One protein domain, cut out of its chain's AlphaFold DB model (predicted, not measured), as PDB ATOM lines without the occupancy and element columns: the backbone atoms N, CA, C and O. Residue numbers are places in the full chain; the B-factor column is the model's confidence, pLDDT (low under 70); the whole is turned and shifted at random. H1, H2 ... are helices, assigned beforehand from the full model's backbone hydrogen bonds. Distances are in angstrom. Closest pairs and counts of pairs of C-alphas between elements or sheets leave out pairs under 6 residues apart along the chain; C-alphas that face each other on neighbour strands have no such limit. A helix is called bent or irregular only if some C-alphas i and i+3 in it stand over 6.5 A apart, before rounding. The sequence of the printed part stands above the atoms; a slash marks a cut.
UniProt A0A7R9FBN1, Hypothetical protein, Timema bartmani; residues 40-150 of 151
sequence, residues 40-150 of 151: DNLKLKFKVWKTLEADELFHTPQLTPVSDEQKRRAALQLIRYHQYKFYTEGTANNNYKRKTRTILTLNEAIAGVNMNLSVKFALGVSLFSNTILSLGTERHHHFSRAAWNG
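AT A GLANCE: This is residues 40 to 150 of the 151 residues of the protein "Hypothetical protein" of Timema bartmani (UniProt A0A7R9FBN1). H4 and the nearly straight H5 make a V; H1 packs on H4, H2 crosses H5a, and H6 folds back along H5b. The printed part has 111 residues with six named helices, H1 to H6, all helix, compact, with radius of gyration of the C-alphas 14.5 A and spans 46 by 32 by 18 A.

IN THESE COORDINATES: Find C-alpha 40 at (176.252, 280.265, 124.113); H1 runs to 53, 20.0 A. Then come H2, 67 to 83, 24.7 A; H3, 89 to 92; H4, 96 to 111, 22.4 A. H5, 115 to 135, one helix by its hydrogen bonds, is bent: C-alphas 124 and 127 are 6.6 A apart, between arms H5a, 115 to 124, and H5b, 127 to 135. H6, 138 to 149, is irregular, C-alphas 139 and 142 being 7.2 A apart; it ends at C-alpha 149 at (165.501, 300.121, 120.123).

HOW THE PARTS SIT: H4, with residues 107 to 111 alone, touches H5a, a hairpin; the closest C-alphas, Ala 111 and Ser 118, are 5.0 A apart. H1 touches H4 at C-alphas 45 and 109, 5.3 A; H2 touches H5a at 74 and 117, 4.9 A; H5b and H6, a hairpin, at 129 and 144, 4.6 A. H3 only just touches H4, with 3 pairs within 8 A, the closest C-alphas 91 and 99. Every O i to N i+4 pair is within hydrogen-bond range in H1, H2, H4, H5a and H5b, 5 of 8 in H6; H3 is too short for one.

THE WHOLE: The printed part has no cut; H1 to H2 is a long link. Residues 88 to 93 are under pLDDT 70.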
ATOM      1  N   ASP A  40     177.087 279.200 124.694       89.75
ATOM      2  CA  ASP A  40     176.252 280.265 124.113       89.75
ATOM      3  C   ASP A  40     176.563 281.649 124.703       89.75
ATOM      4  O   ASP A  40     176.770 282.618 123.968       89.75
ATOM      5  N   ASN A  41     176.621 281.744 126.036       91.00
ATOM      6  CA  ASN A  41     176.864 283.014 126.723       91.00
ATOM      7  C   ASN A  41     178.272 283.521 126.420       91.00
ATOM      8  O   ASN A  41     178.472 284.710 126.183       91.00
ATOM      9  N   LEU A  42     179.248 282.613 126.396       94.25
ATOM     10  CA  LEU A  42     180.635 282.975 126.178       94.25
ATOM     11  C   LEU A  42     180.885 283.433 124.733       94.25
ATOM     12  O   LEU A  42     181.551 284.446 124.521       94.25
ATOM     13  N   LYS A  43     180.283 282.762 123.743       93.56
ATOM     14  CA  LYS A  43     180.291 283.207 122.338       93.56
ATOM     15  C   LYS A  43     179.674 284.597 122.189       93.56
ATOM     16  O   LYS A  43     180.227 285.438 121.480       93.56
ATOM     17  N   LEU A  44     178.565 284.860 122.884       93.19
ATOM     18  CA  LEU A  44     177.933 286.178 122.886       93.19
ATOM     19  C   LEU A  44     178.856 287.249 123.483       93.19
ATOM     20  O   LEU A  44     179.028 288.298 122.866       93.19
ATOM     21  N   LYS A  45     179.496 286.977 124.628       95.44
ATOM     22  CA  LYS A  45     180.458 287.906 125.245       95.44
ATOM     23  C   LYS A  45     181.623 288.223 124.312       95.44
ATOM     24  O   LYS A  45     181.907 289.394 124.088       95.44
ATOM     25  N   PHE A  46     182.239 287.211 123.695       95.06
ATOM     26  CA  PHE A  46     183.328 287.435 122.739       95.06
ATOM     27  C   PHE A  46     182.885 288.208 121.499       95.06
ATOM     28  O   PHE A  46     183.641 289.050 121.020       95.06
ATOM     29  N   LYS A  47     181.665 287.977 120.994       94.94
ATOM     30  CA  LYS A  47     181.101 288.788 119.907       94.94
ATOM     31  C   LYS A  47     180.997 290.257 120.317       94.94
ATOM     32  O   LYS A  47     181.408 291.119 119.544       94.94
ATOM     33  N   VAL A  48     180.477 290.537 121.515       96.06
ATOM     34  CA  VAL A  48     180.388 291.905 122.049       96.06
ATOM     35  C   VAL A  48     181.783 292.506 122.179       96.06
ATOM     36  O   VAL A  48     182.045 293.527 121.555       96.06
ATOM     37  N   TRP A  49     182.700 291.859 122.900       96.62
ATOM     38  CA  TRP A  49     184.042 292.396 123.139       96.62
ATOM     39  C   TRP A  49     184.803 292.684 121.852       96.62
ATOM     40  O   TRP A  49     185.278 293.799 121.703       96.62
ATOM     41  N   LYS A  50     184.828 291.757 120.886       95.75
ATOM     42  CA  LYS A  50     185.495 291.990 119.593       95.75
ATOM     43  C   LYS A  50     184.887 293.157 118.814       95.75
ATOM     44  O   LYS A  50     185.602 293.893 118.149       95.75
ATOM     45  N   THR A  51     183.565 293.317 118.879       96.94
ATOM     46  CA  THR A  51     182.881 294.419 118.189       96.94
ATOM     47  C   THR A  51     183.197 295.760 118.850       96.94
ATOM     48  O   THR A  51     183.457 296.731 118.152       96.94
ATOM     49  N   LEU A  52     183.194 295.812 120.187       97.06
ATOM     50  CA  LEU A  52     183.485 297.037 120.936       97.06
ATOM     51  C   LEU A  52     184.973 297.404 120.881       97.06
ATOM     52  O   LEU A  52     185.300 298.575 120.769       97.06
ATOM     53  N   GLU A  53     185.872 296.422 120.913       95.75
ATOM     54  CA  GLU A  53     187.320 296.626 120.774       95.75
ATOM     55  C   GLU A  53     187.684 297.274 119.429       95.75
ATOM     56  O   GLU A  53     188.601 298.090 119.364       95.75
ATOM     57  N   ALA A  54     186.934 296.968 118.367       96.75
ATOM     58  CA  ALA A  54     187.124 297.563 117.047       96.75
ATOM     59  C   ALA A  54     186.574 298.999 116.913       96.75
ATOM     60  O   ALA A  54     186.873 299.659 115.919       96.75
ATOM     61  N   ASP A  55     185.775 299.492 117.865       97.44
ATOM     62  CA  ASP A  55     185.217 300.849 117.836       97.44
ATOM     63  C   ASP A  55     185.924 301.753 118.855       97.44
ATOM     64  O   ASP A  55     185.822 301.579 120.072       97.44
ATOM     65  N   GLU A  56     186.604 302.775 118.334       96.25
ATOM     66  CA  GLU A  56     187.369 303.770 119.092       96.25
ATOM     67  C   GLU A  56     186.556 304.452 120.202       96.25
ATOM     68  O   GLU A  56     187.102 304.845 121.237       96.25
ATOM     69  N   LEU A  57     185.231 304.558 120.052       96.31
ATOM     70  CA  LEU A  57     184.360 305.135 121.075       96.31
ATOM     71  C   LEU A  57     184.433 304.365 122.407       96.31
ATOM     72  O   LEU A  57     184.238 304.959 123.479       96.31
ATOM     73  N   PHE A  58     184.714 303.063 122.353       96.81
ATOM     74  CA  PHE A  58     184.803 302.172 123.511       96.81
ATOM     75  C   PHE A  58     186.227 302.008 124.041       96.81
ATOM     76  O   PHE A  58     186.405 301.374 125.079       96.81
ATOM     77  N   HIS A  59     187.229 302.616 123.402       95.06
ATOM     78  CA  HIS A  59     188.596 302.576 123.906       95.06
ATOM     79  C   HIS A  59     188.719 303.330 125.234       95.06
ATOM     80  O   HIS A  59     188.160 304.422 125.439       95.06
ATOM     81  N   THR A  60     189.473 302.728 126.152       89.69
ATOM     82  CA  THR A  60     189.764 303.318 127.456       89.69
ATOM     83  C   THR A  60     190.589 304.589 127.255       89.69
ATOM     84  O   THR A  60     191.649 304.536 126.630       89.69
ATOM     85  N   PRO A  61     190.125 305.752 127.745       90.75
ATOM     86  CA  PRO A  61     190.899 306.981 127.647       90.75
ATOM     87  C   PRO A  61     192.169 306.885 128.496       90.75
ATOM     88  O   PRO A  61     192.154 306.299 129.575       90.75
ATOM     89  N   GLN A  62     193.241 307.536 128.043       90.31
ATOM     90  CA  GLN A  62     194.525 307.540 128.757       90.31
ATOM     91  C   GLN A  62     194.449 308.207 130.134       90.31
ATOM     92  O   GLN A  62     195.196 307.863 131.044       90.31
ATOM     93  N   LEU A  63     193.538 309.168 130.289       93.00
ATOM     94  CA  LEU A  63     193.261 309.850 131.545       93.00
ATOM     95  C   LEU A  63     191.775 309.741 131.856       93.00
ATOM     96  O   LEU A  63     190.934 309.841 130.959       93.00
ATOM     97  N   THR A  64     191.456 309.580 133.137       92.88
ATOM     98  CA  THR A  64     190.074 309.584 133.615       92.88
ATOM     99  C   THR A  64     189.425 310.934 133.290       92.88
ATOM    100  O   THR A  64     189.869 311.956 133.817       92.88
ATOM    101  N   PRO A  65     188.375 310.977 132.447       92.94
ATOM    102  CA  PRO A  65     187.709 312.229 132.112       92.94
ATOM    103  C   PRO A  65     186.963 312.803 133.317       92.94
ATOM    104  O   PRO A  65     186.608 312.074 134.246       92.94
ATOM    105  N   VAL A  66     186.635 314.093 133.267       96.88
ATOM    106  CA  VAL A  66     185.723 314.717 134.237       96.88
ATOM    107  C   VAL A  66     184.330 314.079 134.185       96.88
ATOM    108  O   VAL A  66     183.930 313.514 133.167       96.88
ATOM    109  N   SER A  67     183.570 314.183 135.281       95.88
ATOM    110  CA  SER A  67     182.283 313.485 135.448       95.88
ATOM    111  C   SER A  67     181.311 313.702 134.282       95.88
ATOM    112  O   SER A  67     180.714 312.746 133.788       95.88
ATOM    113  N   ASP A  68     181.175 314.935 133.792       97.06
ATOM    114  CA  ASP A  68     180.228 315.231 132.713       97.06
ATOM    115  C   ASP A  68     180.650 314.619 131.377       97.06
ATOM    116  O   ASP A  68     179.809 314.097 130.643       97.06
ATOM    117  N   GLU A  69     181.955 314.552 131.109       95.69
ATOM    118  CA  GLU A  69     182.473 313.860 129.934       95.69
ATOM    119  C   GLU A  69     182.256 312.347 130.040       95.69
ATOM    120  O   GLU A  69     181.864 311.708 129.065       95.69
ATOM    121  N   GLN A  70     182.403 311.759 131.232       95.31
ATOM    122  CA  GLN A  70     182.075 310.345 131.443       95.31
ATOM    123  C   GLN A  70     180.593 310.053 131.158       95.31
ATOM    124  O   GLN A  70     180.277 309.078 130.472       95.31
ATOM    125  N   LYS A  71     179.676 310.913 131.632       95.06
ATOM    126  CA  LYS A  71     178.228 310.786 131.376       95.06
ATOM    127  C   LYS A  71     177.902 310.926 129.890       95.06
ATOM    128  O   LYS A  71     177.096 310.143 129.370       95.06
ATOM    129  N   ARG A  72     178.521 311.904 129.214       96.12
ATOM    130  CA  ARG A  72     178.363 312.152 127.774       96.12
ATOM    131  C   ARG A  72     178.851 310.954 126.965       96.12
ATOM    132  O   ARG A  72     178.102 310.433 126.141       96.12
ATOM    133  N   ARG A  73     180.055 310.450 127.254       95.69
ATOM    134  CA  ARG A  73     180.615 309.259 126.599       95.69
ATOM    135  C   ARG A  73     179.757 308.026 126.819       95.69
ATOM    136  O   ARG A  73     179.444 307.354 125.847       95.69
ATOM    137  N   ALA A  74     179.301 307.769 128.046       95.88
ATOM    138  CA  ALA A  74     178.404 306.648 128.320       95.88
ATOM    139  C   ALA A  74     177.077 306.759 127.542       95.88
ATOM    140  O   ALA A  74     176.530 305.745 127.124       95.88
ATOM    141  N   ALA A  75     176.559 307.977 127.315       94.94
ATOM    142  CA  ALA A  75     175.386 308.193 126.460       94.94
ATOM    143  C   ALA A  75     175.656 307.786 125.006       94.94
ATOM    144  O   ALA A  75     174.902 307.004 124.435       94.94
ATOM    145  N   LEU A  76     176.752 308.288 124.432       95.88
ATOM    146  CA  LEU A  76     177.140 307.993 123.053       95.88
ATOM    147  C   LEU A  76     177.436 306.507 122.854       95.88
ATOM    148  O   LEU A  76     176.994 305.914 121.874       95.88
ATOM    149  N   GLN A  77     178.140 305.901 123.807       96.12
ATOM    150  CA  GLN A  77     178.428 304.474 123.815       96.12
ATOM    151  C   GLN A  77     177.146 303.643 123.866       96.12
ATOM    152  O   GLN A  77     177.064 302.642 123.165       96.12
ATOM    153  N   LEU A  78     176.132 304.055 124.638       94.44
ATOM    154  CA  LEU A  78     174.849 303.353 124.677       94.44
ATOM    155  C   LEU A  78     174.123 303.437 123.329       94.44
ATOM    156  O   LEU A  78     173.679 302.414 122.819       94.44
ATOM    157  N   ILE A  79     174.071 304.621 122.712       93.38
ATOM    158  CA  ILE A  79     173.478 304.806 121.377       93.38
ATOM    159  C   ILE A  79     174.181 303.901 120.356       93.38
ATOM    160  O   ILE A  79     173.532 303.137 119.643       93.38
ATOM    161  N   ARG A  80     175.518 303.932 120.322       95.31
ATOM    162  CA  ARG A  80     176.322 303.083 119.433       95.31
ATOM    163  C   ARG A  80     176.125 301.595 119.730       95.31
ATOM    164  O   ARG A  80     176.004 300.795 118.810       95.31
ATOM    165  N   TYR A  81     176.019 301.226 121.002       93.94
ATOM    166  CA  TYR A  81     175.745 299.857 121.426       93.94
ATOM    167  C   TYR A  81     174.398 299.340 120.888       93.94
ATOM    168  O   TYR A  81     174.337 298.218 120.381       93.94
ATOM    169  N   HIS A  82     173.336 300.154 120.925       90.50
ATOM    170  CA  HIS A  82     172.041 299.788 120.335       90.50
ATOM    171  C   HIS A  82     172.121 299.594 118.814       90.50
ATOM    172  O   HIS A  82     171.504 298.668 118.284       90.50
ATOM    173  N   GLN A  83     172.938 300.386 118.109       91.75
ATOM    174  CA  GLN A  83     173.135 300.252 116.656       91.75
ATOM    175  C   GLN A  83     173.723 298.892 116.253       91.75
ATOM    176  O   GLN A  83     173.405 298.388 115.176       91.75
ATOM    177  N   TYR A  84     174.516 298.254 117.121       92.31
ATOM    178  CA  TYR A  84     175.041 296.907 116.870       92.31
ATOM    179  C   TYR A  84     173.999 295.795 116.984       92.31
ATOM    180  O   TYR A  84     174.267 294.672 116.551       92.31
ATOM    181  N   LYS A  85     172.825 296.081 117.563       89.25
ATOM    182  CA  LYS A  85     171.699 295.142 117.670       89.25
ATOM    183  C   LYS A  85     172.119 293.770 118.217       89.25
ATOM    184  O   LYS A  85     171.687 292.729 117.724       89.25
ATOM    185  N   PHE A  86     172.972 293.748 119.250       88.56
ATOM    186  CA  PHE A  86     173.368 292.494 119.911       88.56
ATOM    187  C   PHE A  86     172.157 291.743 120.470       88.56
ATOM    188  O   PHE A  86     172.111 290.512 120.443       88.56
ATOM    189  N   TYR A  87     171.161 292.501 120.929       76.94
ATOM    190  CA  TYR A  87     169.818 292.011 121.174       76.94
ATOM    191  C   TYR A  87     169.069 291.961 119.830       76.94
ATOM    192  O   TYR A  87     168.636 292.984 119.308       76.94
ATOM    193  N   THR A  88     168.990 290.777 119.224       66.50
ATOM    194  CA  THR A  88     168.323 290.556 117.925       66.50
ATOM    195  C   THR A  88     166.860 290.161 118.118       66.50
ATOM    196  O   THR A  88     166.502 289.600 119.151       66.50
ATOM    197  N   GLU A  89     166.002 290.362 117.116       51.19
ATOM    198  CA  GLU A  89     164.579 289.966 117.159       51.19
ATOM    199  C   GLU A  89     164.361 288.480 117.511       51.19
ATOM    200  O   GLU A  89     163.429 288.145 118.240       51.19
ATOM    201  N   GLY A  90     165.284 287.587 117.131       52.31
ATOM    202  CA  GLY A  90     165.254 286.177 117.549       52.31
ATOM    203  C   GLY A  90     165.315 285.975 119.071       52.31
ATOM    204  O   GLY A  90     164.802 284.984 119.586       52.31
ATOM    205  N   THR A  91     165.879 286.931 119.818       59.31
ATOM    206  CA  THR A  91     165.877 286.916 121.291       59.31
ATOM    207  C   THR A  91     164.576 287.425 121.910       59.31
ATOM    208  O   THR A  91     164.291 287.081 123.055       59.31
ATOM    209  N   ALA A  92     163.746 288.163 121.163       58.41
ATOM    210  CA  ALA A  92     162.407 288.545 121.606       58.41
ATOM    211  C   ALA A  92     161.439 287.349 121.634       58.41
ATOM    212  O   ALA A  92     160.599 287.285 122.526       58.41
ATOM    213  N   ASN A  93     161.621 286.378 120.728       60.88
ATOM    214  CA  ASN A  93     160.843 285.132 120.677       60.88
ATOM    215  C   ASN A  93     161.331 284.049 121.656       60.88
ATOM    216  O   ASN A  93     160.731 282.979 121.754       60.88
ATOM    217  N   ASN A  94     162.421 284.296 122.388       72.75
ATOM    218  CA  ASN A  94     162.895 283.371 123.409       72.75
ATOM    219  C   ASN A  94     161.977 283.381 124.639       72.75
ATOM    220  O   ASN A  94     161.401 284.404 125.004       72.75
ATOM    221  N   ASN A  95     161.921 282.249 125.349       80.88
ATOM    222  CA  ASN A  95     161.259 282.206 126.649       80.88
ATOM    223  C   ASN A  95     161.895 283.203 127.639       80.88
ATOM    224  O   ASN A  95     163.067 283.579 127.515       80.88
ATOM    225  N   TYR A  96     161.122 283.594 128.655       80.62
ATOM    226  CA  TYR A  96     161.527 284.609 129.630       80.62
ATOM    227  C   TYR A  96     162.897 284.318 130.265       80.62
ATOM    228  O   TYR A  96     163.753 285.196 130.326       80.62
ATOM    229  N   LYS A  97     163.155 283.064 130.662       83.94
ATOM    230  CA  LYS A  97     164.424 282.657 131.286       83.94
ATOM    231  C   LYS A  97     165.624 282.911 130.369       83.94
ATOM    232  O   LYS A  97     166.625 283.473 130.814       83.94
ATOM    233  N   ARG A  98     165.537 282.503 129.099       84.94
ATOM    234  CA  ARG A  98     166.628 282.669 128.129       84.94
ATOM    235  C   ARG A  98     166.822 284.141 127.781       84.94
ATOM    236  O   ARG A  98     167.959 284.596 127.778       84.94
ATOM    237  N   LYS A  99     165.733 284.894 127.598       83.44
ATOM    238  CA  LYS A  99     165.774 286.346 127.381       83.44
ATOM    239  C   LYS A  99     166.484 287.073 128.527       83.44
ATOM    240  O   LYS A  99     167.434 287.813 128.284       83.44
ATOM    241  N   THR A 100     166.089 286.809 129.773       85.56
ATOM    242  CA  THR A 100     166.724 287.402 130.959       85.56
ATOM    243  C   THR A 100     168.200 287.032 131.044       85.56
ATOM    244  O   THR A 100     169.036 287.908 131.261       85.56
ATOM    245  N   ARG A 101     168.558 285.760 130.805       89.56
ATOM    246  CA  ARG A 101     169.967 285.340 130.798       89.56
ATOM    247  C   ARG A 101     170.773 286.088 129.737       89.56
ATOM    248  O   ARG A 101     171.845 286.580 130.063       89.56
ATOM    249  N   THR A 102     170.248 286.228 128.518       89.75
ATOM    250  CA  THR A 102     170.899 286.982 127.437       89.75
ATOM    251  C   THR A 102     171.131 288.439 127.827       89.75
ATOM    252  O   THR A 102     172.245 288.927 127.668       89.75
ATOM    253  N   ILE A 103     170.123 289.123 128.381       89.44
ATOM    254  CA  ILE A 103     170.250 290.524 128.816       89.44
ATOM    255  C   ILE A 103     171.333 290.667 129.893       89.44
ATOM    256  O   ILE A 103     172.171 291.561 129.805       89.44
ATOM    257  N   LEU A 104     171.360 289.760 130.875       91.75
ATOM    258  CA  LEU A 104     172.389 289.755 131.916       91.75
ATOM    259  C   LEU A 104     173.784 289.500 131.335       91.75
ATOM    260  O   LEU A 104     174.716 290.220 131.662       91.75
ATOM    261  N   THR A 105     173.924 288.534 130.426       94.31
ATOM    262  CA  THR A 105     175.194 288.239 129.747       94.31
ATOM    263  C   THR A 105     175.701 289.425 128.927       94.31
ATOM    264  O   THR A 105     176.898 289.706 128.951       94.31
ATOM    265  N   LEU A 106     174.810 290.139 128.234       94.00
ATOM    266  CA  LEU A 106     175.153 291.367 127.517       94.00
ATOM    267  C   LEU A 106     175.638 292.452 128.483       94.00
ATOM    268  O   LEU A 106     176.700 293.030 128.262       94.00
ATOM    269  N   ASN A 107     174.916 292.682 129.582       95.19
ATOM    270  CA  ASN A 107     175.316 293.682 130.570       95.19
ATOM    271  C   ASN A 107     176.647 293.329 131.262       95.19
ATOM    272  O   ASN A 107     177.482 294.203 131.474       95.19
ATOM    273  N   GLU A 108     176.879 292.048 131.565       95.38
ATOM    274  CA  GLU A 108     178.163 291.545 132.075       95.38
ATOM    275  C   GLU A 108     179.306 291.809 131.077       95.38
ATOM    276  O   GLU A 108     180.388 292.232 131.482       95.38
ATOM    277  N   ALA A 109     179.078 291.589 129.775       96.00
ATOM    278  CA  ALA A 109     180.078 291.855 128.739       96.00
ATOM    279  C   ALA A 109     180.451 293.343 128.692       96.00
ATOM    280  O   ALA A 109     181.632 293.688 128.677       96.00
ATOM    281  N   ILE A 110     179.437 294.211 128.717       95.62
ATOM    282  CA  ILE A 110     179.580 295.669 128.718       95.62
ATOM    283  C   ILE A 110     180.323 296.155 129.967       95.62
ATOM    284  O   ILE A 110     181.193 297.017 129.863       95.62
ATOM    285  N   ALA A 111     180.007 295.600 131.141       96.31
ATOM    286  CA  ALA A 111     180.643 295.973 132.403       96.31
ATOM    287  C   ALA A 111     182.157 295.716 132.395       96.31
ATOM    288  O   ALA A 111     182.903 296.489 132.990       96.31
ATOM    289  N   GLY A 112     182.609 294.676 131.683       93.38
ATOM    290  CA  GLY A 112     184.034 294.396 131.482       93.38
ATOM    291  C   GLY A 112     184.769 295.434 130.625       93.38
ATOM    292  O   GLY A 112     185.992 295.492 130.682       93.38
ATOM    293  N   VAL A 113     184.042 296.253 129.854       92.69
ATOM    294  CA  VAL A 113     184.601 297.337 129.027       92.69
ATOM    295  C   VAL A 113     184.468 298.685 129.735       92.69
ATOM    296  O   VAL A 113     185.448 299.405 129.899       92.69
ATOM    297  N   ASN A 114     183.256 299.044 130.168       92.94
ATOM    298  CA  ASN A 114     182.993 300.295 130.874       92.94
ATOM    299  C   ASN A 114     181.808 300.153 131.842       92.94
ATOM    300  O   ASN A 114     180.656 299.968 131.437       92.94
ATOM    301  N   MET A 115     182.076 300.342 133.134       94.12
ATOM    302  CA  MET A 115     181.065 300.289 134.191       94.12
ATOM    303  C   MET A 115     179.971 301.360 134.032       94.12
ATOM    304  O   MET A 115     178.797 301.076 134.264       94.12
ATOM    305  N   ASN A 116     180.316 302.572 133.578       95.25
ATOM    306  CA  ASN A 116     179.342 303.657 133.390       95.25
ATOM    307  C   ASN A 116     178.308 303.310 132.309       95.25
ATOM    308  O   ASN A 116     177.127 303.628 132.446       95.25
ATOM    309  N   LEU A 117     178.747 302.632 131.245       95.62
ATOM    310  CA  LEU A 117     177.868 302.143 130.187       95.62
ATOM    311  C   LEU A 117     176.944 301.030 130.702       95.62
ATOM    312  O   LEU A 117     175.745 301.076 130.437       95.62
ATOM    313  N   SER A 118     177.481 300.085 131.480       96.38
ATOM    314  CA  SER A 118     176.701 299.006 132.109       96.38
ATOM    315  C   SER A 118     175.577 299.555 132.989       96.38
ATOM    316  O   SER A 118     174.414 299.202 132.807       96.38
ATOM    317  N   VAL A 119     175.881 300.505 133.881       95.69
ATOM    318  CA  VAL A 119     174.860 301.136 134.737       95.69
ATOM    319  C   VAL A 119     173.806 301.862 133.899       95.69
ATOM    320  O   VAL A 119     172.611 301.754 134.177       95.69
ATOM    321  N   LYS A 120     174.226 302.567 132.842       94.19
ATOM    322  CA  LYS A 120     173.306 303.297 131.963       94.19
ATOM    323  C   LYS A 120     172.370 302.361 131.195       94.19
ATOM    324  O   LYS A 120     171.183 302.657 131.100       94.19
ATOM    325  N   PHE A 121     172.871 301.227 130.711       94.31
ATOM    326  CA  PHE A 121     172.058 300.186 130.083       94.31
ATOM    327  C   PHE A 121     171.113 299.517 131.096       94.31
ATOM    328  O   PHE A 121     169.907 299.412 130.860       94.31
ATOM    329  N   ALA A 122     171.636 299.108 132.254       93.31
ATOM    330  CA  ALA A 122     170.875 298.405 133.279       93.31
ATOM    331  C   ALA A 122     169.704 299.244 133.810       93.31
ATOM    332  O   ALA A 122     168.590 298.732 133.914       93.31
ATOM    333  N   LEU A 123     169.927 300.526 134.108       92.06
ATOM    334  CA  LEU A 123     168.877 301.411 134.617       92.06
ATOM    335  C   LEU A 123     167.997 301.969 133.493       92.06
ATOM    336  O   LEU A 123     166.772 301.908 133.587       92.06
ATOM    337  N   GLY A 124     168.617 302.496 132.434       87.44
ATOM    338  CA  GLY A 124     167.922 303.225 131.372       87.44
ATOM    339  C   GLY A 124     167.108 302.338 130.435       87.44
ATOM    340  O   GLY A 124     166.085 302.779 129.928       87.44
ATOM    341  N   VAL A 125     167.525 301.084 130.235       87.56
ATOM    342  CA  VAL A 125     166.859 300.161 129.306       87.56
ATOM    343  C   VAL A 125     166.203 299.018 130.066       87.56
ATOM    344  O   VAL A 125     164.987 298.834 129.978       87.56
ATOM    345  N   SER A 126     166.988 298.255 130.832       87.81
ATOM    346  CA  SER A 126     166.510 297.004 131.432       87.81
ATOM    347  C   SER A 126     165.519 297.240 132.573       87.81
ATOM    348  O   SER A 126     164.420 296.689 132.544       87.81
ATOM    349  N   LEU A 127     165.881 298.045 133.578       90.69
ATOM    350  CA  LEU A 127     165.008 298.331 134.718       90.69
ATOM    351  C   LEU A 127     163.753 299.071 134.255       90.69
ATOM    352  O   LEU A 127     162.656 298.608 134.542       90.69
ATOM    353  N   PHE A 128     163.919 300.142 133.472       90.75
ATOM    354  CA  PHE A 128     162.801 300.886 132.889       90.75
ATOM    355  C   PHE A 128     161.815 299.966 132.153       90.75
ATOM    356  O   PHE A 128     160.624 299.951 132.470       90.75
ATOM    357  N   SER A 129     162.305 299.125 131.235       88.56
ATOM    358  CA  SER A 129     161.460 298.174 130.504       88.56
ATOM    359  C   SER A 129     160.754 297.182 131.424       88.56
ATOM    360  O   SER A 129     159.562 296.933 131.257       88.56
ATOM    361  N   ASN A 130     161.459 296.627 132.411       87.19
ATOM    362  CA  ASN A 130     160.878 295.669 133.349       87.19
ATOM    363  C   ASN A 130     159.810 296.307 134.241       87.19
ATOM    364  O   ASN A 130     158.808 295.657 134.538       87.19
ATOM    365  N   THR A 131     159.982 297.571 134.630       91.94
ATOM    366  CA  THR A 131     158.977 298.330 135.382       91.94
ATOM    367  C   THR A 131     157.721 298.538 134.543       91.94
ATOM    368  O   THR A 131     156.625 298.273 135.032       91.94
ATOM    369  N   ILE A 132     157.859 298.929 133.270       91.06
ATOM    370  CA  ILE A 132     156.718 299.078 132.354       91.06
ATOM    371  C   ILE A 132     155.992 297.748 132.140       91.06
ATOM    372  O   ILE A 132     154.767 297.721 132.168       91.06
ATOM    373  N   LEU A 133     156.724 296.646 131.960       86.44
ATOM    374  CA  LEU A 133     156.125 295.324 131.751       86.44
ATOM    375  C   LEU A 133     155.462 294.754 133.013       86.44
ATOM    376  O   LEU A 133     154.478 294.032 132.901       86.44
ATOM    377  N   SER A 134     155.998 295.047 134.201       89.50
ATOM    378  CA  SER A 134     155.485 294.489 135.465       89.50
ATOM    379  C   SER A 134     154.365 295.320 136.085       89.50
ATOM    380  O   SER A 134     153.472 294.760 136.713       89.50
ATOM    381  N   LEU A 135     154.432 296.649 135.963       93.75
ATOM    382  CA  LEU A 135     153.515 297.581 136.632       93.75
ATOM    383  C   LEU A 135     152.602 298.334 135.657       93.75
ATOM    384  O   LEU A 135     151.636 298.969 136.079       93.75
ATOM    385  N   GLY A 136     152.923 298.323 134.364       90.50
ATOM    386  CA  GLY A 136     152.152 299.009 133.338       90.50
ATOM    387  C   GLY A 136     151.021 298.154 132.772       90.50
ATOM    388  O   GLY A 136     150.999 296.933 132.870       90.50
ATOM    389  N   THR A 137     150.072 298.824 132.126       93.06
ATOM    390  CA  THR A 137     149.079 298.192 131.245       93.06
ATOM    391  C   THR A 137     149.576 298.118 129.797       93.06
ATOM    392  O   THR A 137     150.523 298.822 129.433       93.06
ATOM    393  N   GLU A 138     148.900 297.339 128.944       90.94
ATOM    394  CA  GLU A 138     149.279 297.107 127.536       90.94
ATOM    395  C   GLU A 138     149.543 298.387 126.735       90.94
ATOM    396  O   GLU A 138     150.438 298.425 125.885       90.94
ATOM    397  N   ARG A 139     148.827 299.472 127.057       93.38
ATOM    398  CA  ARG A 139     149.014 300.781 126.418       93.38
ATOM    399  C   ARG A 139     150.443 301.307 126.545       93.38
ATOM    400  O   ARG A 139     150.848 302.089 125.701       93.38
ATOM    401  N   HIS A 140     151.217 300.888 127.550       92.62
ATOM    402  CA  HIS A 140     152.588 301.354 127.781       92.62
ATOM    403  C   HIS A 140     153.656 300.464 127.126       92.62
ATOM    404  O   HIS A 140     154.824 300.843 127.098       92.62
ATOM    405  N   HIS A 141     153.298 299.303 126.562       87.06
ATOM    406  CA  HIS A 141     154.281 298.361 126.004       87.06
ATOM    407  C   HIS A 141     155.124 298.955 124.863       87.06
ATOM    408  O   HIS A 141     156.240 298.494 124.620       87.06
ATOM    409  N   HIS A 142     154.619 299.979 124.171       88.94
ATOM    410  CA  HIS A 142     155.375 300.676 123.132       88.94
ATOM    411  C   HIS A 142     156.604 301.412 123.691       88.94
ATOM    412  O   HIS A 142     157.643 301.378 123.043       88.94
ATOM    413  N   PHE A 143     156.542 301.957 124.913       90.12
ATOM    414  CA  PHE A 143     157.698 302.586 125.565       90.12
ATOM    415  C   PHE A 143     158.810 301.584 125.872       90.12
ATOM    416  O   PHE A 143     159.983 301.890 125.689       90.12
ATOM    417  N   SER A 144     158.459 300.365 126.296       85.44
ATOM    418  CA  SER A 144     159.473 299.327 126.496       85.44
ATOM    419  C   SER A 144     160.142 298.951 125.173       85.44
ATOM    420  O   SER A 144     161.359 298.801 125.136       85.44
ATOM    421  N   ARG A 145     159.377 298.830 124.078       84.06
ATOM    422  CA  ARG A 145     159.948 298.543 122.752       84.06
ATOM    423  C   ARG A 145     160.886 299.656 122.280       84.06
ATOM    424  O   ARG A 145     161.992 299.340 121.858       84.06
ATOM    425  N   ALA A 146     160.478 300.918 122.426       86.00
ATOM    426  CA  ALA A 146     161.308 302.078 122.100       86.00
ATOM    427  C   ALA A 146     162.637 302.063 122.878       86.00
ATOM    428  O   ALA A 146     163.708 302.125 122.279       86.00
ATOM    429  N   ALA A 147     162.590 301.803 124.190       85.94
ATOM    430  CA  ALA A 147     163.795 301.710 125.017       85.94
ATOM    431  C   ALA A 147     164.773 300.615 124.546       85.94
ATOM    432  O   ALA A 147     165.985 300.823 124.553       85.94
ATOM    433  N   TRP A 148     164.277 299.452 124.106       81.00
ATOM    434  CA  TRP A 148     165.129 298.391 123.543       81.00
ATOM    435  C   TRP A 148     165.724 298.757 122.176       81.00
ATOM    436  O   TRP A 148     166.823 298.298 121.852       81.00
ATOM    437  N   ASN A 149     165.040 299.607 121.412       80.62
ATOM    438  CA  ASN A 149     165.501 300.121 120.123       80.62
ATOM    439  C   ASN A 149     166.444 301.330 120.252       80.62
ATOM    440  O   ASN A 149     167.129 301.662 119.286       80.62
ATOM    441  N   GLY A 150     166.530 301.941 121.437       77.62
ATOM    442  CA  GLY A 150     167.291 303.172 121.657       77.62
ATOM    443  C   GLY A 150     166.583 304.426 121.130       77.62
ATOM    444  O   GLY A 150     167.267 305.365 120.726       77.62
TER     445      GLY A 150